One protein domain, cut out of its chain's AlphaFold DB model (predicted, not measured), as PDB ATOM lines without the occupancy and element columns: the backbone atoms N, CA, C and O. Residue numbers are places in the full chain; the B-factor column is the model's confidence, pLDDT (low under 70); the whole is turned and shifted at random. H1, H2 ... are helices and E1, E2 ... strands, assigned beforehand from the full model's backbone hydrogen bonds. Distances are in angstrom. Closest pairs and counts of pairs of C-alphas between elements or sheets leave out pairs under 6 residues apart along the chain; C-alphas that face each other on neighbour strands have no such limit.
ATOM      1  N   VAL A  75      20.764  15.180 -30.620       92.88
ATOM      2  CA  VAL A  75      20.800  16.593 -31.045       92.88
ATOM      3  C   VAL A  75      21.042  17.560 -29.877       92.88
ATOM      4  O   VAL A  75      21.707  18.586 -30.025       92.88
ATOM      5  N   ARG A  76      20.552  17.220 -28.679       93.94
ATOM      6  CA  ARG A  76      20.776  18.022 -27.474       93.94
ATOM      7  C   ARG A  76      22.174  17.806 -26.903       93.94
ATOM      8  O   ARG A  76      22.787  18.756 -26.426       93.94
ATOM      9  N   GLN A  77      22.687  16.579 -26.957       93.81
ATOM     10  CA  GLN A  77      24.068  16.292 -26.557       93.81
ATOM     11  C   GLN A  77      25.060  17.061 -27.439       93.81
ATOM     12  O   GLN A  77      25.996  17.669 -26.920       93.81
ATOM     13  N   GLU A  78      24.813  17.103 -28.749       95.44
ATOM     14  CA  GLU A  78      25.619  17.861 -29.709       95.44
ATOM     15  C   GLU A  78      25.537  19.371 -29.462       95.44
ATOM     16  O   GLU A  78      26.574  20.027 -29.440       95.44
ATOM     17  N   LEU A  79      24.347  19.919 -29.168       95.56
ATOM     18  CA  LEU A  79      24.203  21.315 -28.731       95.56
ATOM     19  C   LEU A  79      25.065  21.607 -27.494       95.56
ATOM     20  O   LEU A  79      25.807  22.588 -27.468       95.56
ATOM     21  N   ILE A  80      24.979  20.759 -26.466       94.88
ATOM     22  CA  ILE A  80      25.746  20.924 -25.225       94.88
ATOM     23  C   ILE A  80      27.251  20.905 -25.512       94.88
ATOM     24  O   ILE A  80      27.980  21.760 -25.005       94.88
ATOM     25  N   ALA A  81      27.717  19.952 -26.323       95.44
ATOM     26  CA  ALA A  81      29.116  19.859 -26.726       95.44
ATOM     27  C   ALA A  81      29.557  21.095 -27.528       95.44
ATOM     28  O   ALA A  81      30.617  21.658 -27.253       95.44
ATOM     29  N   PHE A  82      28.720  21.563 -28.457       96.38
ATOM     30  CA  PHE A  82      28.995  22.726 -29.292       96.38
ATOM     31  C   PHE A  82      29.108  24.015 -28.471       96.38
ATOM     32  O   PHE A  82      30.073  24.759 -28.638       96.38
ATOM     33  N   CYS A  83      28.181  24.261 -27.541       95.88
ATOM     34  CA  CYS A  83      28.253  25.421 -26.651       95.88
ATOM     35  C   CYS A  83      29.493  25.363 -25.745       95.88
ATOM     36  O   CYS A  83      30.154  26.378 -25.546       95.88
ATOM     37  N   LYS A  84      29.857  24.180 -25.231       94.12
ATOM     38  CA  LYS A  84      31.075  24.010 -24.418       94.12
ATOM     39  C   LYS A  84      32.363  24.252 -25.205       94.12
ATOM     40  O   LYS A  84      33.325  24.749 -24.629       94.12
ATOM     41  N   ALA A  85      32.379  23.925 -26.496       94.75
ATOM     42  CA  ALA A  85      33.498  24.229 -27.386       94.75
ATOM     43  C   ALA A  85      33.619  25.732 -27.711       94.75
ATOM     44  O   ALA A  85      34.695  26.182 -28.096       94.75
ATOM     45  N   HIS A  86      32.547  26.511 -27.513       94.50
ATOM     46  CA  HIS A  86      32.480  27.947 -27.805       94.50
ATOM     47  C   HIS A  86      31.993  28.751 -26.581       94.50
ATOM     48  O   HIS A  86      30.911  29.348 -26.612       94.50
ATOM     49  N   PRO A  87      32.761  28.778 -25.475       94.56
ATOM     50  CA  PRO A  87      32.345  29.467 -24.259       94.56
ATOM     51  C   PRO A  87      32.163  30.974 -24.494       94.56
ATOM     52  O   PRO A  87      32.941  31.617 -25.200       94.56
ATOM     53  N   GLY A  88      31.125  31.545 -23.885       94.00
ATOM     54  CA  GLY A  88      30.768  32.962 -23.986       94.00
ATOM     55  C   GLY A  88      30.086  33.373 -25.295       94.00
ATOM     56  O   GLY A  88      29.727  34.540 -25.438       94.00
ATOM     57  N   GLN A  89      29.874  32.449 -26.241       96.19
ATOM     58  CA  GLN A  89      29.202  32.739 -27.508       96.19
ATOM     59  C   GLN A  89      27.740  32.277 -27.498       96.19
ATOM     60  O   GLN A  89      27.427  31.157 -27.101       96.19
ATOM     61  N   TRP A  90      26.839  33.144 -27.966       96.62
ATOM     62  CA  TRP A  90      25.429  32.804 -28.142       96.62
ATOM     63  C   TRP A  90      25.236  31.904 -29.361       96.62
ATOM     64  O   TRP A  90      25.495  32.307 -30.495       96.62
ATOM     65  N   VAL A  91      24.713  30.705 -29.127       96.38
ATOM     66  CA  VAL A  91      24.404  29.707 -30.150       96.38
ATOM     67  C   VAL A  91      22.898  29.672 -30.371       96.38
ATOM     68  O   VAL A  91      22.133  29.395 -29.449       96.38
ATOM     69  N   ARG A  92      22.454  29.928 -31.603       96.44
ATOM     70  CA  ARG A  92      21.048  29.765 -31.998       96.44
ATOM     71  C   ARG A  92      20.728  28.280 -32.166       96.44
ATOM     72  O   ARG A  92      21.357  27.606 -32.980       96.44
ATOM     73  N   TYR A  93      19.720  27.788 -31.454       95.25
ATOM     74  CA  TYR A  93      19.284  26.398 -31.528       95.25
ATOM     75  C   TYR A  93      18.029  26.248 -32.392       95.25
ATOM     76  O   TYR A  93      16.932  26.637 -31.994       95.25
ATOM     77  N   ASN A  94      18.199  25.675 -33.586       91.94
ATOM     78  CA  ASN A  94      17.137  25.575 -34.594       91.94
ATOM     79  C   ASN A  94      16.303  24.286 -34.510       91.94
ATOM     80  O   ASN A  94      15.252  24.217 -35.133       91.94
ATOM     81  N   ALA A  95      16.744  23.279 -33.750       87.81
ATOM     82  CA  ALA A  95      16.046  21.994 -33.636       87.81
ATOM     83  C   ALA A  95      14.958  21.973 -32.539       87.81
ATOM     84  O   ALA A  95      14.239  20.978 -32.390       87.81
ATOM     85  N   ALA A  96      14.815  23.065 -31.777       86.00
ATOM     86  CA  ALA A  96      13.802  23.194 -30.736       86.00
ATOM     87  C   ALA A  96      12.387  23.028 -31.313       86.00
ATOM     88  O   ALA A  96      11.977  23.752 -32.215       86.00
ATOM     89  N   GLY A  97      11.627  22.081 -30.762       84.44
ATOM     90  CA  GLY A  97      10.254  21.782 -31.165       84.44
ATOM     91  C   GLY A  97      10.090  20.923 -32.424       84.44
ATOM     92  O   GLY A  97       8.985  20.429 -32.643       84.44
ATOM     93  N   SER A  98      11.148  20.712 -33.214       86.75
ATOM     94  CA  SER A  98      11.137  19.814 -34.379       86.75
ATOM     95  C   SER A  98      11.735  18.448 -34.046       86.75
ATOM     96  O   SER A  98      11.074  17.428 -34.219       86.75
ATOM     97  N   GLU A  99      12.964  18.433 -33.529       86.56
ATOM     98  CA  GLU A  99      13.712  17.203 -33.213       86.56
ATOM     99  C   GLU A  99      13.989  17.057 -31.710       86.56
ATOM    100  O   GLU A  99      14.397  15.996 -31.238       86.56
ATOM    101  N   ASP A 100      13.738  18.121 -30.945       89.12
ATOM    102  CA  ASP A 100      13.848  18.148 -29.492       89.12
ATOM    103  C   ASP A 100      12.581  18.754 -28.850       89.12
ATOM    104  O   ASP A 100      11.555  18.996 -29.491       89.12
ATOM    105  N   LEU A 101      12.638  18.999 -27.545       90.31
ATOM    106  CA  LEU A 101      11.604  19.653 -26.766       90.31
ATOM    107  C   LEU A 101      11.316  21.070 -27.279       90.31
ATOM    108  O   LEU A 101      12.150  21.746 -27.881       90.31
ATOM    109  N   GLN A 102      10.106  21.534 -26.980       93.94
ATOM    110  CA  GLN A 102       9.689  22.906 -27.242       93.94
ATOM    111  C   GLN A 102      10.593  23.902 -26.504       93.94
ATOM    112  O   GLN A 102      11.033  23.630 -25.382       93.94
ATOM    113  N   VAL A 103      10.799  25.084 -27.096       93.75
ATOM    114  CA  VAL A 103      11.677  26.146 -26.561       93.75
ATOM    115  C   VAL A 103      11.410  26.423 -25.085       93.75
ATOM    116  O   VAL A 103      12.335  26.417 -24.279       93.75
ATOM    117  N   ARG A 104      10.139  26.587 -24.701       93.88
ATOM    118  CA  ARG A 104       9.751  26.861 -23.308       93.88
ATOM    119  C   ARG A 104      10.231  25.781 -22.332       93.88
ATOM    120  O   ARG A 104      10.654  26.098 -21.224       93.88
ATOM    121  N   THR A 105      10.159  24.515 -22.730       93.19
ATOM    122  CA  THR A 105      10.610  23.395 -21.898       93.19
ATOM    123  C   THR A 105      12.132  23.351 -21.826       93.19
ATOM    124  O   THR A 105      12.676  23.095 -20.756       93.19
ATOM    125  N   LEU A 106      12.821  23.646 -22.933       93.94
ATOM    126  CA  LEU A 106      14.282  23.720 -22.962       93.94
ATOM    127  C   LEU A 106      14.820  24.835 -22.069       93.94
ATOM    128  O   LEU A 106      15.737  24.571 -21.305       93.94
ATOM    129  N   VAL A 107      14.216  26.026 -22.099       94.88
ATOM    130  CA  VAL A 107      14.564  27.128 -21.183       94.88
ATOM    131  C   VAL A 107      14.468  26.654 -19.735       94.88
ATOM    132  O   VAL A 107      15.449  26.704 -19.006       94.88
ATOM    133  N   SER A 108      13.333  26.059 -19.354       94.56
ATOM    134  CA  SER A 108      13.157  25.522 -18.002       94.56
ATOM    135  C   SER A 108      14.178  24.433 -17.652       94.56
ATOM    136  O   SER A 108      14.618  24.356 -16.507       94.56
ATOM    137  N   TYR A 109      14.557  23.577 -18.603       93.81
ATOM    138  CA  TYR A 109      15.568  22.543 -18.376       93.81
ATOM    139  C   TYR A 109      16.958  23.139 -18.194       93.81
ATOM    140  O   TYR A 109      17.685  22.680 -17.322       93.81
ATOM    141  N   ILE A 110      17.316  24.156 -18.972       93.75
ATOM    142  CA  ILE A 110      18.609  24.827 -18.862       93.75
ATOM    143  C   ILE A 110      18.699  25.567 -17.525       93.75
ATOM    144  O   ILE A 110      19.635  25.316 -16.769       93.75
ATOM    145  N   ASP A 111      17.674  26.346 -17.173       91.75
ATOM    146  CA  ASP A 111      17.614  27.090 -15.906       91.75
ATOM    147  C   ASP A 111      17.694  26.169 -14.676       91.75
ATOM    148  O   ASP A 111      18.215  26.548 -13.629       91.75
ATOM    149  N   THR A 112      17.172  24.942 -14.785       90.75
ATOM    150  CA  THR A 112      17.156  23.966 -13.682       90.75
ATOM    151  C   THR A 112      18.271  22.921 -13.755       90.75
ATOM    152  O   THR A 112      18.292  22.013 -12.922       90.75
ATOM    153  N   GLY A 113      19.182  23.007 -14.733       89.88
ATOM    154  CA  GLY A 113      20.261  22.028 -14.915       89.88
ATOM    155  C   GLY A 113      19.757  20.601 -15.182       89.88
ATOM    156  O   GLY A 113      20.254  19.631 -14.607       89.88
ATOM    157  N   ARG A 114      18.713  20.458 -16.004       89.25
ATOM    158  CA  ARG A 114      18.064  19.185 -16.357       89.25
ATOM    159  C   ARG A 114      18.260  18.824 -17.822       89.25
ATOM    160  O   ARG A 114      18.656  19.625 -18.657       89.25
ATOM    161  N   GLY A 115      17.944  17.573 -18.159       86.06
ATOM    162  CA  GLY A 115      17.923  17.111 -19.548       86.06
ATOM    163  C   GLY A 115      19.290  17.103 -20.227       86.06
ATOM    164  O   GLY A 115      19.337  17.216 -21.446       86.06
ATOM    165  N   GLY A 116      20.370  16.960 -19.457       88.44
ATOM    166  CA  GLY A 116      21.752  16.969 -19.944       88.44
ATOM    167  C   GLY A 116      22.461  18.306 -19.776       88.44
ATOM    168  O   GLY A 116      23.690  18.338 -19.787       88.44
ATOM    169  N   PHE A 117      21.709  19.387 -19.573       88.88
ATOM    170  CA  PHE A 117      22.291  20.671 -19.214       88.88
ATOM    171  C   PHE A 117      22.839  20.600 -17.785       88.88
ATOM    172  O   PHE A 117      22.209  20.026 -16.901       88.88
ATOM    173  N   GLY A 118      24.044  21.129 -17.590       86.38
ATOM    174  CA  GLY A 118      24.660  21.310 -16.274       86.38
ATOM    175  C   GLY A 118      24.663  22.786 -15.883       86.38
ATOM    176  O   GLY A 118      24.007  23.600 -16.527       86.38
ATOM    177  N   LEU A 119      25.441  23.142 -14.864       87.75
ATOM    178  CA  LEU A 119      25.673  24.543 -14.508       87.75
ATOM    179  C   LEU A 119      26.469  25.283 -15.599       87.75
ATOM    180  O   LEU A 119      27.228  24.670 -16.360       87.75
ATOM    181  N   GLY A 120      26.315  26.609 -15.640       91.62
ATOM    182  CA  GLY A 120      27.049  27.490 -16.553       91.62
ATOM    183  C   GLY A 120      26.429  27.624 -17.942       91.62
ATOM    184  O   GLY A 120      27.143  27.947 -18.886       91.62
ATOM    185  N   PHE A 121      25.137  27.337 -18.088       94.88
ATOM    186  CA  PHE A 121      24.374  27.634 -19.295       94.88
ATOM    187  C   PHE A 121      23.380  28.755 -19.015       94.88
ATOM    188  O   PHE A 121      22.670  28.702 -18.018       94.88
ATOM    189  N   ASP A 122      23.294  29.707 -19.937       94.88
ATOM    190  CA  ASP A 122      22.269  30.748 -19.945       94.88
ATOM    191  C   ASP A 122      21.456  30.668 -21.237       94.88
ATOM    192  O   ASP A 122      21.918  30.163 -22.270       94.88
ATOM    193  N   THR A 123      20.227  31.183 -21.185       95.44
ATOM    194  CA  THR A 123      19.321  31.195 -22.334       95.44
ATOM    195  C   THR A 123      18.784  32.580 -22.638       95.44
ATOM    196  O   THR A 123      18.629  33.435 -21.770       95.44
ATOM    197  N   ALA A 124      18.469  32.793 -23.909       95.75
ATOM    198  CA  ALA A 124      17.698  33.930 -24.370       95.75
ATOM    199  C   ALA A 124      16.705  33.455 -25.426       95.75
ATOM    200  O   ALA A 124      16.984  32.540 -26.203       95.75
ATOM    201  N   THR A 125      15.541  34.097 -25.479       95.75
ATOM    202  CA  THR A 125      14.533  33.806 -26.498       95.75
ATOM    203  C   THR A 125      14.211  35.039 -27.331       95.75
ATOM    204  O   THR A 125      14.278  36.177 -26.856       95.75
ATOM    205  N   ARG A 126      13.893  34.823 -28.610       92.81
ATOM    206  CA  ARG A 126      13.460  35.864 -29.559       92.81
ATOM    207  C   ARG A 126      12.238  35.378 -30.343       92.81
ATOM    208  O   ARG A 126      11.753  34.266 -30.126       92.81
ATOM    209  N   GLY A 127      11.685  36.245 -31.194       87.12
ATOM    210  CA  GLY A 127      10.542  35.896 -32.047       87.12
ATOM    211  C   GLY A 127       9.293  35.483 -31.259       87.12
ATOM    212  O   GLY A 127       8.595  34.558 -31.658       87.12
ATOM    213  N   GLY A 128       9.053  36.092 -30.091       88.00
ATOM    214  CA  GLY A 128       7.923  35.730 -29.228       88.00
ATOM    215  C   GLY A 128       8.081  34.395 -28.489       88.00
ATOM    216  O   GLY A 128       7.080  33.800 -28.107       88.00
ATOM    217  N   GLY A 129       9.314  33.911 -28.292       86.19
ATOM    218  CA  GLY A 129       9.583  32.654 -27.579       86.19
ATOM    219  C   GLY A 129       9.696  31.427 -28.486       86.19
ATOM    220  O   GLY A 129       9.663  30.302 -27.994       86.19
ATOM    221  N   THR A 130       9.815  31.640 -29.798       87.38
ATOM    222  CA  THR A 130       9.947  30.581 -30.812       87.38
ATOM    223  C   THR A 130      11.397  30.289 -31.179       87.38
ATOM    224  O   THR A 130      11.711  29.185 -31.608       87.38
ATOM    225  N   GLU A 131      12.296  31.251 -30.974       93.19
ATOM    226  CA  GLU A 131      13.727  31.070 -31.195       93.19
ATOM    227  C   GLU A 131      14.448  30.920 -29.856       93.19
ATOM    228  O   GLU A 131      14.264  31.756 -28.965       93.19
ATOM    229  N   LEU A 132      15.295  29.894 -29.734       95.75
ATOM    230  CA  LEU A 132      16.149  29.673 -28.569       95.75
ATOM    231  C   LEU A 132      17.605  30.006 -28.897       95.75
ATOM    232  O   LEU A 132      18.155  29.526 -29.886       95.75
ATOM    233  N   TYR A 133      18.234  30.779 -28.021       97.12
ATOM    234  CA  TYR A 133      19.665  31.039 -28.013       97.12
ATOM    235  C   TYR A 133      20.231  30.535 -26.689       97.12
ATOM    236  O   TYR A 133      19.655  30.793 -25.631       97.12
ATOM    237  N   VAL A 134      21.342  29.811 -26.747       96.50
ATOM    238  CA  VAL A 134      22.001  29.212 -25.584       96.50
ATOM    239  C   VAL A 134      23.455  29.656 -25.573       96.50
ATOM    240  O   VAL A 134      24.110  29.630 -26.612       96.50
ATOM    241  N   VAL A 135      23.971  30.048 -24.416       96.62
ATOM    242  CA  VAL A 135      25.397  30.335 -24.222       96.62
ATOM    243  C   VAL A 135      25.921  29.496 -23.070       96.62
ATOM    244  O   VAL A 135      25.232  29.292 -22.075       96.62
ATOM    245  N   TYR A 136      27.146  28.995 -23.210       96.25
ATOM    246  CA  TYR A 136      27.868  28.386 -22.101       96.25
ATOM    247  C   TYR A 136      28.827  29.418 -21.505       96.25
ATOM    248  O   TYR A 136      29.797  29.809 -22.151       96.25
ATOM    249  N   THR A 137      28.558  29.882 -20.291       93.12
ATOM    250  CA  THR A 137      29.372  30.878 -19.573       93.12
ATOM    251  C   THR A 137      30.474  30.244 -18.722       93.12
ATOM    252  O   THR A 137      31.346  30.948 -18.209       93.12
TER     253      THR A 137
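This is residues 75 to 137 of the 145 residues of an uncharacterized protein of Gordonia rubripertincta (UniProt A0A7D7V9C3). A small antiparallel sheet, E1, E3, E2 in order, is covered on one face by two separate helices, H1 over E3 and H2 over E3 and E2, making two layers. The long strands E2 and E3 form a hairpin, and short E1 lies along the other side of E3. The printed part has 63 residues, with two named helices and three named strands in the order H1, E1, H2, E2, E3, a mixed class. It is compact, with a radius of gyration of the C-alphas of 10.3 A, and rounded, spanning 26 by 20 by 19 A.

E3, residues 131 to 136, is the inner strand. E2, residues 121 to 126, is its antiparallel neighbour at 158 degrees, with N 133 and O 124 2.8 A apart, within hydrogen-bond range. E1, residues 91 to 93, is antiparallel to E3 at 139 degrees, with N 91 and O 134 at 2.8 A. H2, residues 103 to 111, is on the sheet at a height of 8.6 A, along the strands at 22 degrees to E2 on the local plane; its closest C-alphas to E2 are Val 107 and Thr 123, 6.4 A. E1, H2 and E2 make a split strand-helix-strand unit, two strands running the same way with E3 between them, and its crossover is right-handed. H1, residues 75 to 85, is on the sheet at a height of 8.7 A, only just slantwise, at 31 degrees to E3 on the local plane; Cys 83 and Tyr 136 have their closest C-alphas, 5.4 A. H1 and H2 are apart. In both helices every O i to N i+4 pair is within hydrogen-bond range.

H1 begins at C-alpha 75, (20.800, 16.593, -31.045), and is 15.3 A long; H2 is 12.2 A. E2 is 17.1 A and E3 17.0 A, ending at C-alpha 136, (27.868, 28.386, -22.101).

The farthest C-alphas, Ala 85 and Gly 128, are 28.1 A apart. The printed part has no cut, no link is long, and no printed residue is under 70 in pLDDT.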